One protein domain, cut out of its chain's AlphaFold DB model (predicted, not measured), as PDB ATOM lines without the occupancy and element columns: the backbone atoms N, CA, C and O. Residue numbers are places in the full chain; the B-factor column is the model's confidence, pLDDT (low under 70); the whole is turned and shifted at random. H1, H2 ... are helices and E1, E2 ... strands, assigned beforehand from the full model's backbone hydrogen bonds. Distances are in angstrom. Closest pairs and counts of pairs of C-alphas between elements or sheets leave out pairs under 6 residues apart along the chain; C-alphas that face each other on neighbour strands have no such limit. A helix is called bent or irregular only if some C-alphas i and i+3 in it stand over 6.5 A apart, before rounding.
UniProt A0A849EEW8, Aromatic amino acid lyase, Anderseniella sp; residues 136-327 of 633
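This is residues 136 to 327 of the 633 residues of the protein "Aromatic amino acid lyase" of Anderseniella sp (UniProt A0A849EEW8). What does the whole look like? Helices gather round H6, with H8 and H3, nearly side by side, at its first end and two small two-stranded sheets, E2 with E3 and E4 with E5, near its two ends. A helical hairpin of H4 and H5 covers another side, H1 packs on H4, and the long H2 runs from the start of H5 away to the link of residues 180 to 200, which leads back to H3. What is it made of? The printed part has 192 residues, mostly helix by class, with the order H1 E1 H2 H3 E2 H4 H5 E3 H6 E4 E5 H7 H8; both sheets are antiparallel. How compact is it? It is compact, with a radius of gyration of the C-alphas of 16.0 A and spans of 45 by 37 by 32 A.

What comes first? H1 is residues 144 to 151, from C-alpha 144 at (112.183, 114.285, 93.718); E1 is 157 to 159. H2, residues 161 to 179, is 27.9 A long. What follows? H3 is residues 201 to 215, 21.7 A, and irregular, with C-alphas 205 and 208 7.7 A apart; E2 is 219 to 222. H4 is residues 225 to 239, 21.2 A, H5 248 to 259, 16.5 A, and E3 267 to 269. What ends it? H6 is residues 277 to 287, 15.5 A, E4 292 to 295, E5 298 to 301 and H7 302 to 308. H8, residues 320 to 325, ends with C-alpha 325 at (100.597, 96.866, 86.448).

What touches the hub, H6? H8 touches it at a steep tilt of 52 degrees, closest C-alphas Leu 277 and Cys 325, 4.5 A. H3 touches it with residues 212 to 215 alone, Arg 215 to Val 278, 4.9 A between C-alphas; H7 touches it too, Ala 286 to Ala 302, 5.1 A between C-alphas. H5 only just touches it, with 3 pairs of C-alphas within 8 A, the closest Ala 253 and Leu 287, 6.8 A. What of the other helices? H4 and H5 form a hairpin at a shallow tilt of 28 degrees, closest C-alphas Leu 236 and Ala 251, 5.8 A. H1 touches H4, C-alphas of Ala 151 and Ser 226 4.4 A apart, while H2 and H6 are apart. How do the strands pair? N 219 and O 269 of E2 and E3 are 2.9 A apart, and N 293 and O 300 of E4 and E5 2.9 A, both within hydrogen-bond range. E1 pairs with no named strand. Are the helix backbones complete? Every O i to N i+4 pair is within range in H1, H4, H5, H7 and H8, against 13 of 15 in H2, 8 of 11 in H3 and 5 of 7 in H6.

How far does it reach? The C-alphas farthest apart, of Asp 180 and Gly 297, are 46.5 A apart. Is it cut, and which links are long? The printed part has no cut; the links H2 to H3 and H7 to H8 are long. Is confidence low anywhere? The mean pLDDT of the printed part is 93.8, and no printed residue is under 70.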
ATOM      1  N   LEU A 136     100.862 117.814  98.258       96.44
ATOM      2  CA  LEU A 136      99.718 117.954  97.363       96.44
ATOM      3  C   LEU A 136     100.070 117.436  95.964       96.44
ATOM      4  O   LEU A 136     100.875 118.036  95.256       96.44
ATOM      5  N   LEU A 137      99.424 116.351  95.549       97.94
ATOM      6  CA  LEU A 137      99.577 115.780  94.219       97.94
ATOM      7  C   LEU A 137      98.596 116.402  93.237       97.94
ATOM      8  O   LEU A 137      97.386 116.456  93.474       97.94
ATOM      9  N   THR A 138      99.134 116.825  92.102       96.12
ATOM     10  CA  THR A 138      98.388 117.464  91.010       96.12
ATOM     11  C   THR A 138      98.376 116.615  89.746       96.12
ATOM     12  O   THR A 138      97.660 116.950  88.807       96.12
ATOM     13  N   GLY A 139      99.173 115.548  89.706       95.00
ATOM     14  CA  GLY A 139      99.456 114.759  88.516       95.00
ATOM     15  C   GLY A 139     100.693 115.190  87.741       95.00
ATOM     16  O   GLY A 139     101.196 114.385  86.967       95.00
ATOM     17  N   TRP A 140     101.195 116.411  87.967       94.44
ATOM     18  CA  TRP A 140     102.222 117.019  87.108       94.44
ATOM     19  C   TRP A 140     103.325 117.782  87.852       94.44
ATOM     20  O   TRP A 140     104.228 118.310  87.216       94.44
ATOM     21  N   THR A 141     103.240 117.916  89.177       92.62
ATOM     22  CA  THR A 141     104.137 118.801  89.947       92.62
ATOM     23  C   THR A 141     104.841 118.108  91.110       92.62
ATOM     24  O   THR A 141     105.248 118.775  92.060       92.62
ATOM     25  N   LEU A 142     104.934 116.778  91.086       95.88
ATOM     26  CA  LEU A 142     105.672 116.014  92.084       95.88
ATOM     27  C   LEU A 142     107.169 116.274  91.910       95.88
ATOM     28  O   LEU A 142     107.685 116.193  90.799       95.88
ATOM     29  N   LYS A 143     107.876 116.559  93.005       95.62
ATOM     30  CA  LYS A 143     109.332 116.745  92.989       95.62
ATOM     31  C   LYS A 143     110.044 115.517  93.541       95.62
ATOM     32  O   LYS A 143     109.517 114.810  94.397       95.62
ATOM     33  N   ILE A 144     111.304 115.326  93.150       95.12
ATOM     34  CA  ILE A 144     112.183 114.285  93.718       95.12
ATOM     35  C   ILE A 144     112.265 114.403  95.252       95.12
ATOM     36  O   ILE A 144     112.217 113.396  95.956       95.12
ATOM     37  N   SER A 145     112.306 115.630  95.784       92.44
ATOM     38  CA  SER A 145     112.295 115.885  97.232       92.44
ATOM     39  C   SER A 145     111.011 115.420  97.925       92.44
ATOM     40  O   SER A 145     111.052 114.993  99.077       92.44
ATOM     41  N   ASP A 146     109.867 115.487  97.242       95.00
ATOM     42  CA  ASP A 146     108.594 115.018  97.792       95.00
ATOM     43  C   ASP A 146     108.560 113.490  97.856       95.00
ATOM     44  O   ASP A 146     108.056 112.923  98.827       95.00
ATOM     45  N   VAL A 147     109.156 112.822  96.859       96.00
ATOM     46  CA  VAL A 147     109.331 111.365  96.863       96.00
ATOM     47  C   VAL A 147     110.118 110.930  98.092       96.00
ATOM     48  O   VAL A 147     109.647 110.061  98.818       96.00
ATOM     49  N   GLU A 148     111.259 111.564  98.383       89.88
ATOM     50  CA  GLU A 148     112.046 111.287  99.594       89.88
ATOM     51  C   GLU A 148     111.227 111.529 100.877       89.88
ATOM     52  O   GLU A 148     111.180 110.664 101.758       89.88
ATOM     53  N   ALA A 149     110.524 112.664 100.966       90.81
ATOM     54  CA  ALA A 149     109.743 113.032 102.145       90.81
ATOM     55  C   ALA A 149     108.611 112.034 102.458       90.81
ATOM     56  O   ALA A 149     108.363 111.711 103.619       90.81
ATOM     57  N   VAL A 150     107.925 111.510 101.444       93.88
ATOM     58  CA  VAL A 150     106.844 110.528 101.636       93.88
ATOM     59  C   VAL A 150     107.399 109.116 101.848       93.88
ATOM     60  O   VAL A 150     106.897 108.363 102.692       93.88
ATOM     61  N   ALA A 151     108.420 108.740 101.075       89.88
ATOM     62  CA  ALA A 151     108.990 107.398 101.069       89.88
ATOM     63  C   ALA A 151     109.765 107.088 102.351       89.88
ATOM     64  O   ALA A 151     109.567 106.024 102.935       89.88
ATOM     65  N   ALA A 152     110.639 108.001 102.782       80.19
ATOM     66  CA  ALA A 152     111.521 107.799 103.928       80.19
ATOM     67  C   ALA A 152     110.988 108.461 105.205       80.19
ATOM     68  O   ALA A 152     111.014 107.837 106.260       80.19
ATOM     69  N   ALA A 153     110.481 109.697 105.116       79.00
ATOM     70  CA  ALA A 153     110.037 110.456 106.292       79.00
ATOM     71  C   ALA A 153     108.542 110.287 106.625       79.00
ATOM     72  O   ALA A 153     108.056 110.886 107.579       79.00
ATOM     73  N   GLY A 154     107.801 109.477 105.857       86.62
ATOM     74  CA  GLY A 154     106.398 109.161 106.149       86.62
ATOM     75  C   GLY A 154     105.434 110.343 105.999       86.62
ATOM     76  O   GLY A 154     104.313 110.279 106.508       86.62
ATOM     77  N   ARG A 155     105.842 111.415 105.304       93.06
ATOM     78  CA  ARG A 155     104.995 112.592 105.074       93.06
ATOM     79  C   ARG A 155     103.698 112.178 104.377       93.06
ATOM     80  O   ARG A 155     103.718 111.403 103.419       93.06
ATOM     81  N   LYS A 156     102.567 112.689 104.867       95.19
ATOM     82  CA  LYS A 156     101.248 112.373 104.307       95.19
ATOM     83  C   LYS A 156     101.051 113.035 102.945       95.19
ATOM     84  O   LYS A 156     101.738 113.992 102.584       95.19
ATOM     85  N   VAL A 157     100.096 112.512 102.191       97.19
ATOM     86  CA  VAL A 157      99.802 112.897 100.809       97.19
ATOM     87  C   VAL A 157      98.355 113.375 100.709       97.19
ATOM     88  O   VAL A 157      97.477 112.852 101.396       97.19
ATOM     89  N   ALA A 158      98.090 114.355  99.849       97.19
ATOM     90  CA  ALA A 158      96.750 114.812  99.493       97.19
ATOM     91  C   ALA A 158      96.605 114.905  97.968       97.19
ATOM     92  O   ALA A 158      97.579 115.142  97.260       97.19
ATOM     93  N   ILE A 159      95.385 114.747  97.454       97.94
ATOM     94  CA  ILE A 159      95.076 114.886  96.023       97.94
ATOM     95  C   ILE A 159      94.413 116.247  95.789       97.94
ATOM     96  O   ILE A 159      93.438 116.579  96.468       97.94
ATOM     97  N   ALA A 160      94.903 117.019  94.817       95.31
ATOM     98  CA  ALA A 160      94.267 118.270  94.413       95.31
ATOM     99  C   ALA A 160      92.852 118.019  93.870       95.31
ATOM    100  O   ALA A 160      92.606 117.037  93.162       95.31
ATOM    101  N   ARG A 161      91.919 118.917  94.203       92.25
ATOM    102  CA  ARG A 161      90.474 118.733  93.998       92.25
ATOM    103  C   ARG A 161      90.124 118.371  92.554       92.25
ATOM    104  O   ARG A 161      89.319 117.474  92.322       92.25
ATOM    105  N   GLU A 162      90.766 119.030  91.601       92.38
ATOM    106  CA  GLU A 162      90.493 118.929  90.169       92.38
ATOM    107  C   GLU A 162      90.927 117.578  89.579       92.38
ATOM    108  O   GLU A 162      90.467 117.189  88.505       92.38
ATOM    109  N   CYS A 163      91.809 116.835  90.258       94.88
ATOM    110  CA  CYS A 163      92.342 115.573  89.740       94.88
ATOM    111  C   CYS A 163      91.249 114.517  89.573       94.88
ATOM    112  O   CYS A 163      91.212 113.817  88.563       94.88
ATOM    113  N   ARG A 164      90.332 114.425  90.543       96.50
ATOM    114  CA  ARG A 164      89.230 113.451  90.521       96.50
ATOM    115  C   ARG A 164      88.290 113.706  89.347       96.50
ATOM    116  O   ARG A 164      87.915 112.761  88.658       96.50
ATOM    117  N   ASP A 165      87.997 114.974  89.066       95.50
ATOM    118  CA  ASP A 165      87.169 115.378  87.927       95.50
ATOM    119  C   ASP A 165      87.856 115.036  86.594       95.50
ATOM    120  O   ASP A 165      87.230 114.479  85.690       95.50
ATOM    121  N   ARG A 166      89.172 115.279  86.479       95.38
ATOM    122  CA  ARG A 166      89.950 114.896  85.284       95.38
ATOM    123  C   ARG A 166      89.991 113.389  85.057       95.38
ATOM    124  O   ARG A 166      89.896 112.954  83.904       95.38
ATOM    125  N   MET A 167      90.145 112.610  86.127       97.50
ATOM    126  CA  MET A 167      90.089 111.152  86.069       97.50
ATOM    127  C   MET A 167      88.700 110.682  85.635       97.50
ATOM    128  O   MET A 167      88.596 109.901  84.693       97.50
ATOM    129  N   ALA A 168      87.635 111.202  86.252       96.94
ATOM    130  CA  ALA A 168      86.257 110.838  85.931       96.94
ATOM    131  C   ALA A 168      85.902 111.125  84.462       96.94
ATOM    132  O   ALA A 168      85.321 110.272  83.790       96.94
ATOM    133  N   ALA A 169      86.317 112.279  83.928       96.44
ATOM    134  CA  ALA A 169      86.077 112.640  82.531       96.44
ATOM    135  C   ALA A 169      86.693 111.633  81.544       96.44
ATOM    136  O   ALA A 169      86.050 111.217  80.583       96.44
ATOM    137  N   ARG A 170      87.932 111.191  81.790       96.44
ATOM    138  CA  ARG A 170      88.610 110.192  80.945       96.44
ATOM    139  C   ARG A 170      88.113 108.776  81.211       96.44
ATOM    140  O   ARG A 170      88.061 107.964  80.288       96.44
ATOM    141  N   ARG A 171      87.679 108.487  82.439       96.75
ATOM    142  CA  ARG A 171      87.041 107.218  82.778       96.75
ATOM    143  C   ARG A 171      85.745 107.007  81.995       96.75
ATOM    144  O   ARG A 171      85.521 105.904  81.513       96.75
ATOM    145  N   ALA A 172      84.964 108.063  81.766       96.69
ATOM    146  CA  ALA A 172      83.754 107.987  80.949       96.69
ATOM    147  C   ALA A 172      84.024 107.489  79.512       96.69
ATOM    148  O   ALA A 172      83.207 106.756  78.954       96.69
ATOM    149  N   VAL A 173      85.185 107.823  78.932       96.94
ATOM    150  CA  VAL A 173      85.614 107.300  77.620       96.94
ATOM    151  C   VAL A 173      85.876 105.795  77.703       96.94
ATOM    152  O   VAL A 173      85.396 105.042  76.858       96.94
ATOM    153  N   VAL A 174      86.581 105.336  78.742       96.00
ATOM    154  CA  VAL A 174      86.850 103.903  78.975       96.00
ATOM    155  C   VAL A 174      85.554 103.119  79.156       96.00
ATOM    156  O   VAL A 174      85.360 102.096  78.502       96.00
ATOM    157  N   ASP A 175      84.645 103.619  79.988       94.94
ATOM    158  CA  ASP A 175      83.369 102.958  80.257       94.94
ATOM    159  C   ASP A 175      82.490 102.907  78.997       94.94
ATOM    160  O   ASP A 175      81.829 101.897  78.753       94.94
ATOM    161  N   ARG A 176      82.525 103.945  78.144       95.44
ATOM    162  CA  ARG A 176      81.880 103.899  76.824       95.44
ATOM    163  C   ARG A 176      82.500 102.828  75.936       95.44
ATOM    164  O   ARG A 176      81.760 102.018  75.391       95.44
ATOM    165  N   TYR A 177      83.824 102.826  75.771       94.88
ATOM    166  CA  TYR A 177      84.521 101.838  74.939       94.88
ATOM    167  C   TYR A 177      84.170 100.407  75.359       94.88
ATOM    168  O   TYR A 177      83.917  99.556  74.508       94.88
ATOM    169  N   PHE A 178      84.101 100.167  76.669       91.62
ATOM    170  CA  PHE A 178      83.697  98.886  77.230       91.62
ATOM    171  C   PHE A 178      82.233  98.549  76.923       91.62
ATOM    172  O   PHE A 178      81.949  97.488  76.373       91.62
ATOM    173  N   ARG A 179      81.302  99.463  77.231       93.06
ATOM    174  CA  ARG A 179      79.857  99.270  77.030       93.06
ATOM    175  C   ARG A 179      79.489  99.070  75.561       93.06
ATOM    176  O   ARG A 179      78.681  98.203  75.246       93.06
ATOM    177  N   ASP A 180      80.074  99.872  74.679       93.69
ATOM    178  CA  ASP A 180      79.782  99.875  73.244       93.69
ATOM    179  C   ASP A 180      80.623  98.816  72.493       93.69
ATOM    180  O   ASP A 180      80.558  98.715  71.270       93.69
ATOM    181  N   ASN A 181      81.406  98.013  73.230       88.81
ATOM    182  CA  ASN A 181      82.263  96.936  72.738       88.81
ATOM    183  C   ASN A 181      83.247  97.370  71.629       88.81
ATOM    184  O   ASN A 181      83.515  96.630  70.680       88.81
ATOM    185  N   ILE A 182      83.789  98.586  71.751       91.62
ATOM    186  CA  ILE A 182      84.800  99.134  70.840       91.62
ATOM    187  C   ILE A 182      86.159  98.519  71.212       91.62
ATOM    188  O   ILE A 182      86.560  98.665  72.369       91.62
ATOM    189  N   PRO A 183      86.889  97.859  70.292       89.38
ATOM    190  CA  PRO A 183      88.143  97.182  70.629       89.38
ATOM    191  C   PRO A 183      89.192  98.123  71.239       89.38
ATOM    192  O   PRO A 183      89.544  99.145  70.646       89.38
ATOM    193  N   ALA A 184      89.717  97.761  72.409       89.38
ATOM    194  CA  ALA A 184      90.800  98.467  73.084       89.38
ATOM    195  C   ALA A 184      91.692  97.509  73.894       89.38
ATOM    196  O   ALA A 184      91.208  96.716  74.709       89.38
ATOM    197  N   TYR A 185      93.011  97.647  73.693       87.06
ATOM    198  CA  TYR A 185      94.046  96.812  74.310       87.06
ATOM    199  C   TYR A 185      93.906  96.753  75.832       87.06
ATOM    200  O   TYR A 185      93.929  97.783  76.509       87.06
ATOM    201  N   GLY A 186      93.754  95.539  76.365       84.31
ATOM    202  CA  GLY A 186      93.667  95.298  77.803       84.31
ATOM    203  C   GLY A 186      92.440  95.885  78.507       84.31
ATOM    204  O   GLY A 186      92.418  95.941  79.738       84.31
ATOM    205  N   LEU A 187      91.434  96.316  77.738       86.88
ATOM    206  CA  LEU A 187      90.101  96.671  78.224       86.88
ATOM    207  C   LEU A 187      89.103  95.548  77.913       86.88
ATOM    208  O   LEU A 187      88.564  94.934  78.828       86.88
ATOM    209  N   ASN A 188      88.871  95.292  76.626       85.44
ATOM    210  CA  ASN A 188      87.974  94.251  76.112       85.44
ATOM    211  C   ASN A 188      88.655  93.341  75.078       85.44
ATOM    212  O   ASN A 188      87.994  92.482  74.496       85.44
ATOM    213  N   THR A 189      89.969  93.489  74.885       86.44
ATOM    214  CA  THR A 189      90.812  92.515  74.186       86.44
ATOM    215  C   THR A 189      91.849  91.889  75.121       86.44
ATOM    216  O   THR A 189      92.114  92.397  76.216       86.44
ATOM    217  N   GLY A 190      92.443  90.768  74.694       79.44
ATOM    218  CA  GLY A 190      93.567  90.129  75.380       79.44
ATOM    219  C   GLY A 190      94.851  90.979  75.416       79.44
ATOM    220  O   GLY A 190      94.884  92.131  74.990       79.44
ATOM    221  N   LEU A 191      95.940  90.402  75.938       78.44
ATOM    222  CA  LEU A 191      97.257  91.054  76.043       78.44
ATOM    223  C   LEU A 191      98.334  90.291  75.258       78.44
ATOM    224  O   LEU A 191      98.184  89.094  74.995       78.44
ATOM    225  N   GLY A 192      99.438  90.973  74.929       78.38
ATOM    226  CA  GLY A 192     100.581  90.383  74.224       78.38
ATOM    227  C   GLY A 192     100.166  89.703  72.917       78.38
ATOM    228  O   GLY A 192      99.509  90.308  72.077       78.38
ATOM    229  N   VAL A 193     100.480  88.412  72.775       72.44
ATOM    230  CA  VAL A 193     100.158  87.601  71.580       72.44
ATOM    231  C   VAL A 193      98.653  87.566  71.257       72.44
ATOM    232  O   VAL A 193      98.279  87.341  70.113       72.44
ATOM    233  N   ARG A 194      97.782  87.813  72.245       77.50
ATOM    234  CA  ARG A 194      96.315  87.803  72.093       77.50
ATOM    235  C   ARG A 194      95.695  89.206  72.061       77.50
ATOM    236  O   ARG A 194      94.513  89.358  72.355       77.50
ATOM    237  N   ALA A 195      96.474  90.242  71.735       77.88
ATOM    238  CA  ALA A 195      96.029  91.641  71.750       77.88
ATOM    239  C   ALA A 195      94.820  91.946  70.840       77.88
ATOM    240  O   ALA A 195      94.111  92.926  71.077       77.88
ATOM    241  N   THR A 196      94.585  91.119  69.818       80.62
ATOM    242  CA  THR A 196      93.496  91.262  68.834       80.62
ATOM    243  C   THR A 196      92.248  90.442  69.160       80.62
ATOM    244  O   THR A 196      91.233  90.595  68.484       80.62
ATOM    245  N   ASP A 197      92.303  89.569  70.168       84.06
ATOM    246  CA  ASP A 197      91.187  88.695  70.528       84.06
ATOM    247  C   ASP A 197      90.232  89.435  71.467       84.06
ATOM    248  O   ASP A 197      90.647  89.860  72.547       84.06
ATOM    249  N   MET A 198      88.957  89.558  71.090       89.69
ATOM    250  CA  MET A 198      87.915  90.097  71.972       89.69
ATOM    251  C   MET A 198      87.631  89.136  73.132       89.69
ATOM    252  O   MET A 198      87.558  87.922  72.938       89.69
ATOM    253  N   LEU A 199      87.428  89.687  74.327       85.56
ATOM    254  CA  LEU A 199      86.992  88.942  75.507       85.56
ATOM    255  C   LEU A 199      85.481  88.687  75.449       85.56
ATOM    256  O   LEU A 199      84.707  89.551  75.031       85.56
ATOM    257  N   SER A 200      85.045  87.522  75.921       86.19
ATOM    258  CA  SER A 200      83.636  87.306  76.263       86.19
ATOM    259  C   SER A 200      83.226  88.152  77.476       86.19
ATOM    260  O   SER A 200      84.073  88.632  78.232       86.19
ATOM    261  N   ALA A 201      81.918  88.327  77.695       79.31
ATOM    262  CA  ALA A 201      81.407  89.107  78.826       79.31
ATOM    263  C   ALA A 201      81.867  88.550  80.190       79.31
ATOM    264  O   ALA A 201      82.273  89.318  81.062       79.31
ATOM    265  N   ASP A 202      81.872  87.222  80.340       83.62
ATOM    266  CA  ASP A 202      82.325  86.549  81.563       83.62
ATOM    267  C   ASP A 202      83.839  86.713  81.769       83.62
ATOM    268  O   ASP A 202      84.301  86.972  82.881       83.62
ATOM    269  N   GLU A 203      84.632  86.620  80.695       87.50
ATOM    270  CA  GLU A 203      86.074  86.871  80.768       87.50
ATOM    271  C   GLU A 203      86.371  88.323  81.138       87.50
ATOM    272  O   GLU A 203      87.219  88.567  81.994       87.50
ATOM    273  N   ALA A 204      85.661  89.277  80.530       81.50
ATOM    274  CA  ALA A 204      85.828  90.703  80.768       81.50
ATOM    275  C   ALA A 204      85.543  91.097  82.229       81.50
ATOM    276  O   ALA A 204      86.251  91.941  82.780       81.50
ATOM    277  N   ALA A 205      84.563  90.455  82.875       80.44
ATOM    278  CA  ALA A 205      84.222  90.699  84.278       80.44
ATOM    279  C   ALA A 205      85.359  90.329  85.250       80.44
ATOM    280  O   ALA A 205      85.567  91.012  86.252       80.44
ATOM    281  N   GLU A 206      86.127  89.277  84.953       88.19
ATOM    282  CA  GLU A 206      87.241  88.826  85.799       88.19
ATOM    283  C   GLU A 206      88.619  89.296  85.314       88.19
ATOM    284  O   GLU A 206      89.630  89.087  85.997       88.19
ATOM    285  N   PHE A 207      88.686  89.915  84.134       89.31
ATOM    286  CA  PHE A 207      89.933  90.141  83.415       89.31
ATOM    287  C   PHE A 207      90.953  90.955  84.213       89.31
ATOM    288  O   PHE A 207      92.098  90.525  84.332       89.31
ATOM    289  N   SER A 208      90.549  92.077  84.822       92.50
ATOM    290  CA  SER A 208      91.442  92.920  85.636       92.50
ATOM    291  C   SER A 208      92.057  92.150  86.812       92.50
ATOM    292  O   SER A 208      93.264  92.218  87.033       92.50
ATOM    293  N   THR A 209      91.256  91.358  87.528       94.50
ATOM    294  CA  THR A 209      91.711  90.533  88.660       94.50
ATOM    295  C   THR A 209      92.667  89.432  88.206       94.50
ATOM    296  O   THR A 209      93.752  89.263  88.769       94.50
ATOM    297  N   ARG A 210      92.308  88.691  87.147       93.81
ATOM    298  CA  ARG A 210      93.175  87.649  86.569       93.81
ATOM    299  C   ARG A 210      94.473  88.240  86.023       93.81
ATOM    300  O   ARG A 210      95.523  87.610  86.127       93.81
ATOM    301  N   MET A 211      94.419  89.452  85.471       91.50
ATOM    302  CA  MET A 211      95.581  90.155  84.948       91.50
ATOM    303  C   MET A 211      96.612  90.425  86.039       91.50
ATOM    304  O   MET A 211      97.786  90.122  85.818       91.50
ATOM    305  N   VAL A 212      96.172  90.946  87.190       96.50
ATOM    306  CA  VAL A 212      97.030  91.196  88.356       96.50
ATOM    307  C   VAL A 212      97.655  89.893  88.845       96.50
ATOM    308  O   VAL A 212      98.878  89.775  88.869       96.50
ATOM    309  N   ARG A 213      96.839  88.871  89.138       96.25
ATOM    310  CA  ARG A 213      97.324  87.568  89.634       96.25
ATOM    311  C   ARG A 213      98.308  86.898  88.669       96.25
ATOM    312  O   ARG A 213      99.331  86.365  89.088       96.25
ATOM    313  N   GLY A 214      98.040  86.971  87.366       94.12
ATOM    314  CA  GLY A 214      98.920  86.418  86.335       94.12
ATOM    315  C   GLY A 214     100.265  87.143  86.196       94.12
ATOM    316  O   GLY A 214     101.174  86.595  85.581       94.12
ATOM    317  N   ARG A 215     100.405  88.356  86.747       94.31
ATOM    318  CA  ARG A 215     101.624  89.182  86.673       94.31
ATOM    319  C   ARG A 215     102.333  89.345  88.009       94.31
ATOM    320  O   ARG A 215     103.499  89.708  87.996       94.31
ATOM    321  N   ALA A 216     101.689  89.039  89.133       95.56
ATOM    322  CA  ALA A 216     102.296  89.040  90.464       95.56
ATOM    323  C   ALA A 216     103.305  87.881  90.617       95.56
ATOM    324  O   ALA A 216     103.052  86.896  91.302       95.56
ATOM    325  N   GLN A 217     104.431  87.985  89.909       95.88
ATOM    326  CA  GLN A 217     105.445  86.937  89.735       95.88
ATOM    327  C   GLN A 217     106.858  87.432  90.090       95.88
ATOM    328  O   GLN A 217     107.844  86.767  89.778       95.88
ATOM    329  N   ALA A 218     106.978  88.616  90.701       95.69
ATOM    330  CA  ALA A 218     108.269  89.155  91.117       95.69
ATOM    331  C   ALA A 218     108.886  88.277  92.220       95.69
ATOM    332  O   ALA A 218     108.185  87.808  93.116       95.69
ATOM    333  N   ILE A 219     110.204  88.083  92.171       95.19
ATOM    334  CA  ILE A 219     110.959  87.218  93.092       95.19
ATOM    335  C   ILE A 219     112.221  87.909  93.625       95.19
ATOM    336  O   ILE A 219     112.586  89.006  93.204       95.19
ATOM    337  N   GLY A 220     112.923  87.245  94.545       92.62
ATOM    338  CA  GLY A 220     114.188  87.724  95.106       92.62
ATOM    339  C   GLY A 220     114.002  88.494  96.410       92.62
ATOM    340  O   GLY A 220     113.008  88.314  97.113       92.62
ATOM    341  N   GLN A 221     114.969  89.334  96.769       90.38
ATOM    342  CA  GLN A 221     114.879  90.131  97.990       90.38
ATOM    343  C   GLN A 221     113.743  91.164  97.865       90.38
ATOM    344  O   GLN A 221     113.617  91.799  96.813       90.38
ATOM    345  N   PRO A 222     112.898  91.335  98.899       92.31
ATOM    346  CA  PRO A 222     111.955  92.442  98.944       92.31
ATOM    347  C   PRO A 222     112.667  93.793  98.834       92.31
ATOM    348  O   PRO A 222     113.737  93.986  99.414       92.31
ATOM    349  N   LEU A 223     112.049  94.730  98.122       91.25
ATOM    350  CA  LEU A 223     112.425  96.135  98.153       91.25
ATOM    351  C   LEU A 223     112.299  96.678  99.580       91.25
ATOM    352  O   LEU A 223     111.483  96.206 100.379       91.25
ATOM    353  N   LEU A 224     113.075  97.717  99.881       89.94
ATOM    354  CA  LEU A 224     112.885  98.486 101.106       89.94
ATOM    355  C   LEU A 224     111.479  99.102 101.119       89.94
ATOM    356  O   LEU A 224     110.963  99.511 100.076       89.94
ATOM    357  N   VAL A 225     110.888  99.224 102.313       93.06
ATOM    358  CA  VAL A 225     109.570  99.856 102.516       93.06
ATOM    359  C   VAL A 225     109.526 101.242 101.870       93.06
ATOM    360  O   VAL A 225     108.569 101.565 101.172       93.06
ATOM    361  N   SER A 226     110.591 102.031 102.017       91.81
ATOM    362  CA  SER A 226     110.700 103.351 101.390       91.81
ATOM    363  C   SER A 226     110.641 103.283  99.861       91.81
ATOM    364  O   SER A 226     109.894 104.036  99.244       91.81
ATOM    365  N   THR A 227     111.341 102.341  99.228       92.69
ATOM    366  CA  THR A 227     111.302 102.155  97.768       92.69
ATOM    367  C   THR A 227     109.918 101.725  97.278       92.69
ATOM    368  O   THR A 227     109.439 102.242  96.271       92.69
ATOM    369  N   ALA A 228     109.235 100.830  97.999       96.19
ATOM    370  CA  ALA A 228     107.871 100.428  97.655       96.19
ATOM    371  C   ALA A 228     106.873 101.596  97.790       96.19
ATOM    372  O   ALA A 228     106.068 101.829  96.888       96.19
ATOM    373  N   ARG A 229     106.979 102.393  98.863       97.75
ATOM    374  CA  ARG A 229     106.187 103.623  99.049       97.75
ATOM    375  C   ARG A 229     106.453 104.654  97.955       97.75
ATOM    376  O   ARG A 229     105.512 105.268  97.458       97.75
ATOM    377  N   ALA A 230     107.708 104.820  97.540       97.94
ATOM    378  CA  ALA A 230     108.071 105.711  96.442       97.94
ATOM    379  C   ALA A 230     107.392 105.287  95.125       97.94
ATOM    380  O   ALA A 230     106.823 106.129  94.431       97.94
ATOM    381  N   ALA A 231     107.373 103.986  94.812       97.88
ATOM    382  CA  ALA A 231     106.685 103.461  93.631       97.88
ATOM    383  C   ALA A 231     105.163 103.686  93.692       97.88
ATOM    384  O   ALA A 231     104.557 104.094  92.701       97.88
ATOM    385  N   MET A 232     104.545 103.491  94.863       98.44
ATOM    386  CA  MET A 232     103.126 103.804  95.075       98.44
ATOM    387  C   MET A 232     102.827 105.292  94.872       98.44
ATOM    388  O   MET A 232     101.839 105.622  94.222       98.44
ATOM    389  N   LEU A 233     103.674 106.185  95.394       98.69
ATOM    390  CA  LEU A 233     103.510 107.633  95.262       98.69
ATOM    391  C   LEU A 233     103.615 108.093  93.808       98.69
ATOM    392  O   LEU A 233     102.745 108.820  93.332       98.69
ATOM    393  N   VAL A 234     104.666 107.663  93.103       98.50
ATOM    394  CA  VAL A 234     104.853 107.985  91.683       98.50
ATOM    395  C   VAL A 234     103.674 107.453  90.878       98.50
ATOM    396  O   VAL A 234     103.129 108.164  90.027       98.50
ATOM    397  N   ARG A 235     103.205 106.233  91.180       98.25
ATOM    398  CA  ARG A 235     102.035 105.710  90.483       98.25
ATOM    399  C   ARG A 235     100.784 106.524  90.787       98.25
ATOM    400  O   ARG A 235     100.075 106.884  89.857       98.25
ATOM    401  N   LEU A 236     100.540 106.857  92.053       98.50
ATOM    402  CA  LEU A 236      99.420 107.706  92.437       98.50
ATOM    403  C   LEU A 236      99.454 109.025  91.667       98.50
ATOM    404  O   LEU A 236      98.466 109.341  91.023       98.50
ATOM    405  N   ASN A 237     100.578 109.750  91.663       98.62
ATOM    406  CA  ASN A 237     100.685 111.024  90.953       98.62
ATOM    407  C   ASN A 237     100.390 110.864  89.454       98.62
ATOM    408  O   ASN A 237      99.487 111.517  88.944       98.62
ATOM    409  N   THR A 238     101.053 109.935  88.761       97.69
ATOM    410  CA  THR A 238     100.861 109.756  87.305       97.69
ATOM    411  C   THR A 238      99.423 109.380  86.915       97.69
ATOM    412  O   THR A 238      98.971 109.735  85.829       97.69
ATOM    413  N   LEU A 239      98.646 108.746  87.804       97.56
ATOM    414  CA  LEU A 239      97.218 108.481  87.577       97.56
ATOM    415  C   LEU A 239      96.347 109.745  87.581       97.56
ATOM    416  O   LEU A 239      95.310 109.775  86.914       97.56
ATOM    417  N   LEU A 240      96.750 110.790  88.311       97.94
ATOM    418  CA  LEU A 240      95.964 112.016  88.502       97.94
ATOM    419  C   LEU A 240      95.935 112.928  87.268       97.94
ATOM    420  O   LEU A 240      95.111 113.851  87.210       97.94
ATOM    421  N   SER A 241      96.774 112.676  86.253       94.94
ATOM    422  CA  SER A 241      96.583 113.286  84.926       94.94
ATOM    423  C   SER A 241      95.267 112.810  84.285       94.94
ATOM    424  O   SER A 241      94.645 113.518  83.488       94.94
ATOM    425  N   GLY A 242      94.810 111.614  84.680       95.56
ATOM    426  CA  GLY A 242      93.629 110.921  84.183       95.56
ATOM    427  C   GLY A 242      93.856 110.181  82.863       95.56
ATOM    428  O   GLY A 242      92.988 109.414  82.453       95.56
ATOM    429  N   GLU A 243      94.987 110.381  82.185       96.31
ATOM    430  CA  GLU A 243      95.283 109.836  80.843       96.31
ATOM    431  C   GLU A 243      95.352 108.305  80.833       96.31
ATOM    432  O   GLU A 243      95.060 107.668  79.821       96.31
ATOM    433  N   ALA A 244      95.624 107.709  81.992       95.56
ATOM    434  CA  ALA A 244      95.522 106.279  82.233       95.56
ATOM    435  C   ALA A 244      94.084 105.735  82.135       95.56
ATOM    436  O   ALA A 244      93.901 104.531  81.989       95.56
ATOM    437  N   GLY A 245      93.037 106.560  82.238       95.88
ATOM    438  CA  GLY A 245      91.639 106.098  82.242       95.88
ATOM    439  C   GLY A 245      91.268 105.214  83.445       95.88
ATOM    440  O   GLY A 245      90.348 104.398  83.365       95.88
ATOM    441  N   ALA A 246      92.008 105.342  84.545       95.88
ATOM    442  CA  ALA A 246      91.784 104.608  85.784       95.88
ATOM    443  C   ALA A 246      90.489 105.039  86.482       95.88
ATOM    444  O   ALA A 246      90.050 106.183  86.343       95.88
ATOM    445  N   SER A 247      89.888 104.147  87.270       96.00
ATOM    446  CA  SER A 247      88.817 104.546  88.182       96.00
ATOM    447  C   SER A 247      89.365 105.417  89.323       96.00
ATOM    448  O   SER A 247      90.505 105.265  89.762       96.00
ATOM    449  N   VAL A 248      88.541 106.335  89.838       97.06
ATOM    450  CA  VAL A 248      88.912 107.187  90.988       97.06
ATOM    451  C   VAL A 248      89.205 106.341  92.235       97.06
ATOM    452  O   VAL A 248      90.110 106.665  92.999       97.06
ATOM    453  N   ALA A 249      88.514 105.205  92.388       97.19
ATOM    454  CA  ALA A 249      88.729 104.261  93.484       97.19
ATOM    455  C   ALA A 249      90.164 103.703  93.531       97.19
ATOM    456  O   ALA A 249      90.674 103.436  94.614       97.19
ATOM    457  N   VAL A 250      90.835 103.561  92.380       97.94
ATOM    458  CA  VAL A 250      92.242 103.129  92.326       97.94
ATOM    459  C   VAL A 250      93.167 104.182  92.941       97.94
ATOM    460  O   VAL A 250      94.035 103.838  93.742       97.94
ATOM    461  N   ALA A 251      92.983 105.462  92.593       98.12
ATOM    462  CA  ALA A 251      93.769 106.545  93.185       98.12
ATOM    463  C   ALA A 251      93.502 106.671  94.693       98.12
ATOM    464  O   ALA A 251      94.436 106.886  95.462       98.12
ATOM    465  N   ASP A 252      92.257 106.461  95.120       98.00
ATOM    466  CA  ASP A 252      91.879 106.503  96.536       98.00
ATOM    467  C   ASP A 252      92.501 105.368  97.330       98.00
ATOM    468  O   ASP A 252      93.086 105.614  98.376       98.00
ATOM    469  N   ALA A 253      92.485 104.146  96.800       98.50
ATOM    470  CA  ALA A 253      93.127 103.013  97.454       98.50
ATOM    471  C   ALA A 253      94.645 103.212  97.616       98.50
ATOM    472  O   ALA A 253      95.202 102.863  98.655       98.50
ATOM    473  N   LEU A 254      95.321 103.797  96.619       98.44
ATOM    474  CA  LEU A 254      96.744 104.143  96.721       98.44
ATOM    475  C   LEU A 254      96.999 105.237  97.766       98.44
ATOM    476  O   LEU A 254      97.928 105.106  98.562       98.44
ATOM    477  N   LEU A 255      96.184 106.297  97.768       98.50
ATOM    478  CA  LEU A 255      96.263 107.387  98.742       98.50
ATOM    479  C   LEU A 255      96.063 106.868 100.168       98.50
ATOM    480  O   LEU A 255      96.867 107.160 101.053       98.50
ATOM    481  N   ASP A 256      95.006 106.089 100.370       98.44
ATOM    482  CA  ASP A 256      94.626 105.533 101.661       98.44
ATOM    483  C   ASP A 256      95.686 104.556 102.168       98.44
ATOM    484  O   ASP A 256      96.054 104.618 103.336       98.44
ATOM    485  N   ALA A 257      96.249 103.706 101.303       98.12
ATOM    486  CA  ALA A 257      97.336 102.806 101.683       98.12
ATOM    487  C   ALA A 257      98.624 103.566 102.052       98.12
ATOM    488  O   ALA A 257      99.234 103.267 103.079       98.12
ATOM    489  N   LEU A 258      99.013 104.589 101.276       97.31
ATOM    490  CA  LEU A 258     100.169 105.445 101.581       97.31
ATOM    491  C   LEU A 258     100.009 106.174 102.922       97.31
ATOM    492  O   LEU A 258     100.942 106.202 103.727       97.31
ATOM    493  N   ASN A 259      98.832 106.757 103.161       97.19
ATOM    494  CA  ASN A 259      98.530 107.508 104.378       97.19
ATOM    495  C   ASN A 259      98.203 106.610 105.578       97.19
ATOM    496  O   ASN A 259      98.397 107.041 106.712       97.19
ATOM    497  N   GLY A 260      97.735 105.388 105.349       96.12
ATOM    498  CA  GLY A 260      97.495 104.359 106.362       96.12
ATOM    499  C   GLY A 260      98.711 103.475 106.632       96.12
ATOM    500  O   GLY A 260      98.584 102.488 107.345       96.12
ATOM    501  N   ASP A 261      99.866 103.801 106.044       94.62
ATOM    502  CA  ASP A 261     101.142 103.098 106.215       94.62
ATOM    503  C   ASP A 261     101.086 101.592 105.878       94.62
ATOM    504  O   ASP A 261     101.871 100.787 106.378       94.62
ATOM    505  N   VAL A 262     100.197 101.218 104.950       98.00
ATOM    506  CA  VAL A 262     100.128  99.880 104.351       98.00
ATOM    507  C   VAL A 262     101.015  99.857 103.111       98.00
ATOM    508  O   VAL A 262     100.684 100.445 102.083       98.00
ATOM    509  N   THR A 263     102.149  99.162 103.193       97.94
ATOM    510  CA  THR A 263     103.126  99.098 102.096       97.94
ATOM    511  C   THR A 263     103.220  97.677 101.537       97.94
ATOM    512  O   THR A 263     103.641  96.786 102.265       97.94
ATOM    513  N   PRO A 264     102.886  97.418 100.265       97.88
ATOM    514  CA  PRO A 264     103.002  96.092  99.657       97.88
ATOM    515  C   PRO A 264     104.419  95.512  99.764       97.88
ATOM    516  O   PRO A 264     105.408  96.234  99.621       97.88
ATOM    517  N   VAL A 265     104.533  94.194  99.954       97.75
ATOM    518  CA  VAL A 265     105.812  93.492  99.787       97.75
ATOM    519  C   VAL A 265     106.079  93.350  98.291       97.75
ATOM    520  O   VAL A 265     105.497  92.506  97.615       97.75
ATOM    521  N   ILE A 266     106.966  94.193  97.768       96.19
ATOM    522  CA  ILE A 266     107.380  94.174  96.364       96.19
ATOM    523  C   ILE A 266     108.748  93.506  96.271       96.19
ATOM    524  O   ILE A 266     109.676  93.913  96.960       96.19
ATOM    525  N   HIS A 267     108.896  92.499  95.417       94.44
ATOM    526  CA  HIS A 267     110.175  91.827  95.193       94.44
ATOM    527  C   HIS A 267     110.988  92.498  94.073       94.44
ATOM    528  O   HIS A 267     110.421  92.976  93.092       94.44
ATOM    529  N   ALA A 268     112.317  92.538  94.222       89.06
ATOM    530  CA  ALA A 268     113.202  93.331  93.362       89.06
ATOM    531  C   ALA A 268     113.388  92.785  91.933       89.06
ATOM    532  O   ALA A 268     113.700  93.551  91.023       89.06
ATOM    533  N   THR A 269     113.216  91.478  91.710       91.69
ATOM    534  CA  THR A 269     113.462  90.855  90.402       91.69
ATOM    535  C   THR A 269     112.145  90.596  89.682       91.69
ATOM    536  O   THR A 269     111.370  89.731  90.086       91.69
ATOM    537  N   GLY A 270     111.909  91.305  88.578       93.00
ATOM    538  CA  GLY A 270     110.722  91.076  87.748       93.00
ATOM    539  C   GLY A 270     110.526  92.042  86.579       93.00
ATOM    540  O   GLY A 270     109.784  91.718  85.659       93.00
ATOM    541  N   SER A 271     111.178  93.207  86.580       94.75
ATOM    542  CA  SER A 271     111.038  94.195  85.502       94.75
ATOM    543  C   SER A 271     112.207  94.170  84.514       94.75
ATOM    544  O   SER A 271     113.365  93.999  84.895       94.75
ATOM    545  N   ILE A 272     111.880  94.402  83.240       93.81
ATOM    546  CA  ILE A 272     112.826  94.605  82.135       93.81
ATOM    547  C   ILE A 272     112.853  96.066  81.646       93.81
ATOM    548  O   ILE A 272     113.501  96.373  80.647       93.81
ATOM    549  N   GLY A 273     112.149  96.986  82.316       92.06
ATOM    550  CA  GLY A 273     112.075  98.396  81.911       92.06
ATOM    551  C   GLY A 273     111.322  98.631  80.591       92.06
ATOM    552  O   GLY A 273     111.675  99.521  79.817       92.06
ATOM    553  N   ALA A 274     110.317  97.802  80.310       90.94
ATOM    554  CA  ALA A 274     109.325  97.995  79.252       90.94
ATOM    555  C   ALA A 274     107.930  97.943  79.897       90.94
ATOM    556  O   ALA A 274     107.118  97.070  79.608       90.94
ATOM    557  N   GLY A 275     107.711  98.851  80.851       90.50
ATOM    558  CA  GLY A 275     106.706  98.701  81.897       90.50
ATOM    559  C   GLY A 275     107.193  97.773  83.015       90.50
ATOM    560  O   GLY A 275     107.677  96.665  82.784       90.50
ATOM    561  N   ASP A 276     107.028  98.204  84.262       95.75
ATOM    562  CA  ASP A 276     107.383  97.461  85.473       95.75
ATOM    563  C   ASP A 276     106.295  96.451  85.872       95.75
ATOM    564  O   ASP A 276     106.036  96.222  87.053       95.75
ATOM    565  N   LEU A 277     105.667  95.821  84.872       93.50
ATOM    566  CA  LEU A 277     104.461  94.986  84.956       93.50
ATOM    567  C   LEU A 277     104.437  94.039  86.153       93.50
ATOM    568  O   LEU A 277     103.492  94.035  86.940       93.50
ATOM    569  N   VAL A 278     105.475  93.214  86.262       95.94
ATOM    570  CA  VAL A 278     105.543  92.123  87.238       95.94
ATOM    571  C   VAL A 278     105.816  92.641  88.649       95.94
ATOM    572  O   VAL A 278     105.305  92.096  89.626       95.94
ATOM    573  N   VAL A 279     106.586  93.722  88.753       96.19
ATOM    574  CA  VAL A 279     106.940  94.359  90.026       96.19
ATOM    575  C   VAL A 279     105.746  95.156  90.558       96.19
ATOM    576  O   VAL A 279     105.354  94.998  91.712       96.19
ATOM    577  N   MET A 280     105.098  95.947  89.701       97.38
ATOM    578  CA  MET A 280     103.947  96.776  90.067       97.38
ATOM    579  C   MET A 280     102.666  95.964  90.295       97.38
ATOM    580  O   MET A 280     101.790  96.405  91.040       97.38
ATOM    581  N   ALA A 281     102.573  94.741  89.763       97.62
ATOM    582  CA  ALA A 281     101.476  93.828  90.084       97.62
ATOM    583  C   ALA A 281     101.373  93.522  91.588       97.62
ATOM    584  O   ALA A 281     100.263  93.332  92.082       97.62
ATOM    585  N   ALA A 282     102.484  93.538  92.334       97.38
ATOM    586  CA  ALA A 282     102.466  93.353  93.786       97.38
ATOM    587  C   ALA A 282     101.687  94.466  94.512       97.38
ATOM    588  O   ALA A 282     101.006  94.190  95.501       97.38
ATOM    589  N   VAL A 283     101.715  95.702  93.992       98.00
ATOM    590  CA  VAL A 283     100.919  96.816  94.532       98.00
ATOM    591  C   VAL A 283      99.432  96.539  94.355       98.00
ATOM    592  O   VAL A 283      98.677  96.588  95.322       98.00
ATOM    593  N   ALA A 284      99.014  96.192  93.136       97.31
ATOM    594  CA  ALA A 284      97.619  95.875  92.844       97.31
ATOM    595  C   ALA A 284      97.113  94.690  93.677       97.31
ATOM    596  O   ALA A 284      96.032  94.750  94.257       97.31
ATOM    597  N   HIS A 285      97.928  93.637  93.768       97.62
ATOM    598  CA  HIS A 285      97.620  92.418  94.506       97.62
ATOM    599  C   HIS A 285      97.376  92.724  95.991       97.62
ATOM    600  O   HIS A 285      96.327  92.361  96.523       97.62
ATOM    601  N   ALA A 286      98.262  93.503  96.621       98.31
ATOM    602  CA  ALA A 286      98.106  93.925  98.012       98.31
ATOM    603  C   ALA A 286      96.873  94.813  98.237       98.31
ATOM    604  O   ALA A 286      96.148  94.607  99.209       98.31
ATOM    605  N   LEU A 287      96.583  95.760  97.334       98.38
ATOM    606  CA  LEU A 287      95.388  96.611  97.429       98.38
ATOM    607  C   LEU A 287      94.083  95.810  97.317       98.38
ATOM    608  O   LEU A 287      93.092  96.169  97.947       98.38
ATOM    609  N   MET A 288      94.079  94.703  96.570       98.19
ATOM    610  CA  MET A 288      92.961  93.748  96.516       98.19
ATOM    611  C   MET A 288      92.852  92.864  97.774       98.19
ATOM    612  O   MET A 288      91.945  92.040  97.870       98.19
ATOM    613  N   GLY A 289      93.760  93.019  98.744       98.25
ATOM    614  CA  GLY A 289      93.843  92.186  99.945       98.25
ATOM    615  C   GLY A 289      94.566  90.853  99.735       98.25
ATOM    616  O   GLY A 289      94.498  89.986 100.603       98.25
ATOM    617  N   GLU A 290      95.270  90.674  98.620       98.19
ATOM    618  CA  GLU A 290      95.990  89.446  98.279       98.19
ATOM    619  C   GLU A 290      97.513  89.628  98.404       98.19
ATOM    620  O   GLU A 290      98.056  90.720  98.263       98.19
ATOM    621  N   GLY A 291      98.247  88.548  98.672       96.88
ATOM    622  CA  GLY A 291      99.692  88.621  98.911       96.88
ATOM    623  C   GLY A 291     100.037  89.197 100.284       96.88
ATOM    624  O   GLY A 291      99.355  88.919 101.271       96.88
ATOM    625  N   GLU A 292     101.120  89.968 100.361       98.31
ATOM    626  CA  GLU A 292     101.700  90.436 101.622       98.31
ATOM    627  C   GLU A 292     101.958  91.944 101.607       98.31
ATOM    628  O   GLU A 292     102.225  92.544 100.563       98.31
ATOM    629  N   ALA A 293     101.915  92.549 102.789       98.44
ATOM    630  CA  ALA A 293     102.237  93.949 103.017       98.44
ATOM    631  C   ALA A 293     102.965  94.124 104.357       98.44
ATOM    632  O   ALA A 293     102.823  93.319 105.277       98.44
ATOM    633  N   PHE A 294     103.738  95.196 104.459       97.56
ATOM    634  CA  PHE A 294     104.236  95.747 105.704       97.56
ATOM    635  C   PHE A 294     103.196  96.695 106.306       97.56
ATOM    636  O   PHE A 294     102.653  97.550 105.603       97.56
ATOM    637  N   PHE A 295     102.957  96.559 107.606       96.88
ATOM    638  CA  PHE A 295     102.170  97.483 108.417       96.88
ATOM    639  C   PHE A 295     102.750  97.503 109.834       96.88
ATOM    640  O   PHE A 295     103.016  96.440 110.392       96.88
ATOM    641  N   ASP A 296     102.976  98.696 110.389       88.88
ATOM    642  CA  ASP A 296     103.608  98.890 111.709       88.88
ATOM    643  C   ASP A 296     104.957  98.148 111.860       88.88
ATOM    644  O   ASP A 296     105.244  97.486 112.851       88.88
ATOM    645  N   GLY A 297     105.778  98.185 110.802       87.69
ATOM    646  CA  GLY A 297     107.089  97.521 110.757       87.69
ATOM    647  C   GLY A 297     107.052  95.999 110.565       87.69
ATOM    648  O   GLY A 297     108.100  95.393 110.343       87.69
ATOM    649  N   GLU A 298     105.875  95.370 110.578       95.00
ATOM    650  CA  GLU A 298     105.719  93.920 110.449       95.00
ATOM    651  C   GLU A 298     105.242  93.506 109.054       95.00
ATOM    652  O   GLU A 298     104.308  94.084 108.499       95.00
ATOM    653  N   ARG A 299     105.845  92.448 108.499       97.38
ATOM    654  CA  ARG A 299     105.356  91.773 107.287       97.38
ATOM    655  C   ARG A 299     104.196  90.846 107.643       97.38
ATOM    656  O   ARG A 299     104.342  89.994 108.515       97.38
ATOM    657  N   MET A 300     103.073  90.968 106.944       98.31
ATOM    658  CA  MET A 300     101.869  90.163 107.177       98.31
ATOM    659  C   MET A 300     101.030  90.001 105.895       98.31
ATOM    660  O   MET A 300     101.311  90.670 104.895       98.31
ATOM    661  N   PRO A 301      99.990  89.140 105.883       98.75
ATOM    662  CA  PRO A 301      99.052  89.073 104.765       98.75
ATOM    663  C   PRO A 301      98.416  90.439 104.474       98.75
ATOM    664  O   PRO A 301      98.007  91.150 105.395       98.75
ATOM    665  N   ALA A 302      98.287  90.808 103.198       98.50
ATOM    666  CA  ALA A 302      97.802  92.134 102.807       98.50
ATOM    667  C   ALA A 302      96.375  92.422 103.315       98.50
ATOM    668  O   ALA A 302      96.098  93.527 103.779       98.50
ATOM    669  N   ALA A 303      95.488  91.419 103.324       98.62
ATOM    670  CA  ALA A 303      94.155  91.535 103.922       98.62
ATOM    671  C   ALA A 303      94.189  91.918 105.413       98.62
ATOM    672  O   ALA A 303      93.326  92.664 105.882       98.62
ATOM    673  N   ASP A 304      95.170  91.415 106.164       98.69
ATOM    674  CA  ASP A 304      95.325  91.729 107.583       98.69
ATOM    675  C   ASP A 304      95.863  93.146 107.775       98.69
ATOM    676  O   ASP A 304      95.340  93.873 108.619       98.69
ATOM    677  N   ALA A 305      96.839  93.558 106.959       98.56
ATOM    678  CA  ALA A 305      97.370  94.919 106.959       98.56
ATOM    679  C   ALA A 305      96.277  95.956 106.646       98.56
ATOM    680  O   ALA A 305      96.085  96.893 107.420       98.56
ATOM    681  N   LEU A 306      95.494  95.749 105.578       98.62
ATOM    682  CA  LEU A 306      94.364  96.619 105.230       98.62
ATOM    683  C   LEU A 306      93.346  96.697 106.373       98.62
ATOM    684  O   LEU A 306      92.954  97.790 106.777       98.62
ATOM    685  N   ARG A 307      92.961  95.551 106.951       98.44
ATOM    686  CA  ARG A 307      92.007  95.507 108.068       98.44
ATOM    687  C   ARG A 307      92.526  96.254 109.298       98.44
ATOM    688  O   ARG A 307      91.756  96.995 109.905       98.44
ATOM    689  N   LYS A 308      93.801  96.074 109.667       98.31
ATOM    690  CA  LYS A 308      94.434  96.786 110.793       98.31
ATOM    691  C   LYS A 308      94.499  98.299 110.553       98.31
ATOM    692  O   LYS A 308      94.293  99.056 111.494       98.31
ATOM    693  N   ALA A 309      94.703  98.726 109.308       97.62
ATOM    694  CA  ALA A 309      94.676 100.133 108.906       97.62
ATOM    695  C   ALA A 309      93.253 100.720 108.768       97.62
ATOM    696  O   ALA A 309      93.103 101.900 108.461       97.62
ATOM    697  N   GLY A 310      92.195  99.920 108.962       98.00
ATOM    698  CA  GLY A 310      90.806 100.349 108.760       98.00
ATOM    699  C   GLY A 310      90.404 100.509 107.287       98.00
ATOM    700  O   GLY A 310      89.380 101.127 106.994       98.00
ATOM    701  N   LEU A 311      91.188  99.950 106.364       98.19
ATOM    702  CA  LEU A 311      90.996 100.028 104.919       98.19
ATOM    703  C   LEU A 311      90.260  98.794 104.384       98.19
ATOM    704  O   LEU A 311      90.335  97.695 104.939       98.19
ATOM    705  N   LYS A 312      89.541  98.969 103.273       97.25
ATOM    706  CA  LYS A 312      88.835  97.882 102.581       97.25
ATOM    707  C   LYS A 312      89.615  97.440 101.339       97.25
ATOM    708  O   LYS A 312      90.181  98.300 100.668       97.25
ATOM    709  N   PRO A 313      89.592  96.141 100.987       98.12
ATOM    710  CA  PRO A 313      90.130  95.668  99.717       98.12
ATOM    711  C   PRO A 313      89.517  96.379  98.504       98.12
ATOM    712  O   PRO A 313      88.296  96.543  98.415       98.12
ATOM    713  N   LEU A 314      90.367  96.771  97.559       97.81
ATOM    714  CA  LEU A 314      89.986  97.400  96.301       97.81
ATOM    715  C   LEU A 314      89.318  96.381  95.370       97.81
ATOM    716  O   LEU A 314      89.875  95.326  95.072       97.81
ATOM    717  N   THR A 315      88.141  96.732  94.852       96.38
ATOM    718  CA  THR A 315      87.502  96.007  93.745       96.38
ATOM    719  C   THR A 315      87.887  96.667  92.427       96.38
ATOM    720  O   THR A 315      87.668  97.864  92.254       96.38
ATOM    721  N   LEU A 316      88.456  95.897  91.500       95.31
ATOM    722  CA  LEU A 316      88.922  96.413  90.213       95.31
ATOM    723  C   LEU A 316      87.791  96.462  89.182       95.31
ATOM    724  O   LEU A 316      87.095  95.469  88.976       95.31
ATOM    725  N   GLY A 317      87.651  97.595  88.491       92.19
ATOM    726  CA  GLY A 317      86.806  97.712  87.304       92.19
ATOM    727  C   GLY A 317      87.534  97.320  86.010       92.19
ATOM    728  O   GLY A 317      88.712  96.934  86.033       92.19
ATOM    729  N   PRO A 318      86.870  97.466  84.845       90.19
ATOM    730  CA  PRO A 318      87.524  97.332  83.546       90.19
ATOM    731  C   PRO A 318      88.764  98.233  83.459       90.19
ATOM    732  O   PRO A 318      88.732  99.366  83.945       90.19
ATOM    733  N   LYS A 319      89.850  97.719  82.865       92.31
ATOM    734  CA  LYS A 319      91.175  98.360  82.714       92.31
ATOM    735  C   LYS A 319      91.991  98.600  83.996       92.31
ATOM    736  O   LYS A 319      93.210  98.720  83.899       92.31
ATOM    737  N   ASP A 320      91.382  98.646  85.182       95.06
ATOM    738  CA  ASP A 320      92.082  99.031  86.423       95.06
ATOM    739  C   ASP A 320      93.280  98.119  86.743       95.06
ATOM    740  O   ASP A 320      94.333  98.601  87.164       95.06
ATOM    741  N   GLY A 321      93.158  96.814  86.471       94.56
ATOM    742  CA  GLY A 321      94.266  95.867  86.641       94.56
ATOM    743  C   GLY A 321      95.448  96.157  85.712       94.56
ATOM    744  O   GLY A 321      96.598  96.070  86.136       94.56
ATOM    745  N   LEU A 322      95.182  96.565  84.464       93.31
ATOM    746  CA  LEU A 322      96.238  96.927  83.515       93.31
ATOM    747  C   LEU A 322      96.939  98.201  83.946       93.31
ATOM    748  O   LEU A 322      98.159  98.247  83.959       93.31
ATOM    749  N   VAL A 323      96.166  99.210  84.325       93.94
ATOM    750  CA  VAL A 323      96.674 100.499  84.792       93.94
ATOM    751  C   VAL A 323      97.611 100.320  85.991       93.94
ATOM    752  O   VAL A 323      98.680 100.928  86.039       93.94
ATOM    753  N   LEU A 324      97.262  99.489  86.971       95.62
ATOM    754  CA  LEU A 324      98.124  99.298  88.140       95.62
ATOM    755  C   LEU A 324      99.424  98.543  87.820       95.62
ATOM    756  O   LEU A 324     100.443  98.819  88.451       95.62
ATOM    757  N   CYS A 325      99.418  97.646  86.831       95.12
ATOM    758  CA  CYS A 325     100.597  96.866  86.448       95.12
ATOM    759  C   CYS A 325     101.467  97.572  85.389       95.12
ATOM    760  O   CYS A 325     102.679  97.667  85.545       95.12
ATOM    761  N   ASN A 326     100.875  98.051  84.294       93.62
ATOM    762  CA  ASN A 326     101.579  98.565  83.118       93.62
ATOM    763  C   ASN A 326     101.946 100.046  83.260       93.62
ATOM    764  O   ASN A 326     101.257 100.931  82.754       93.62
ATOM    765  N   ASN A 327     103.025 100.312  83.983       95.06
ATOM    766  CA  ASN A 327     103.583 101.644  84.184       95.06
ATOM    767  C   ASN A 327     105.066 101.530  84.561       95.06
ATOM    768  O   ASN A 327     105.537 100.437  84.856       95.06
TER     769      ASN A 327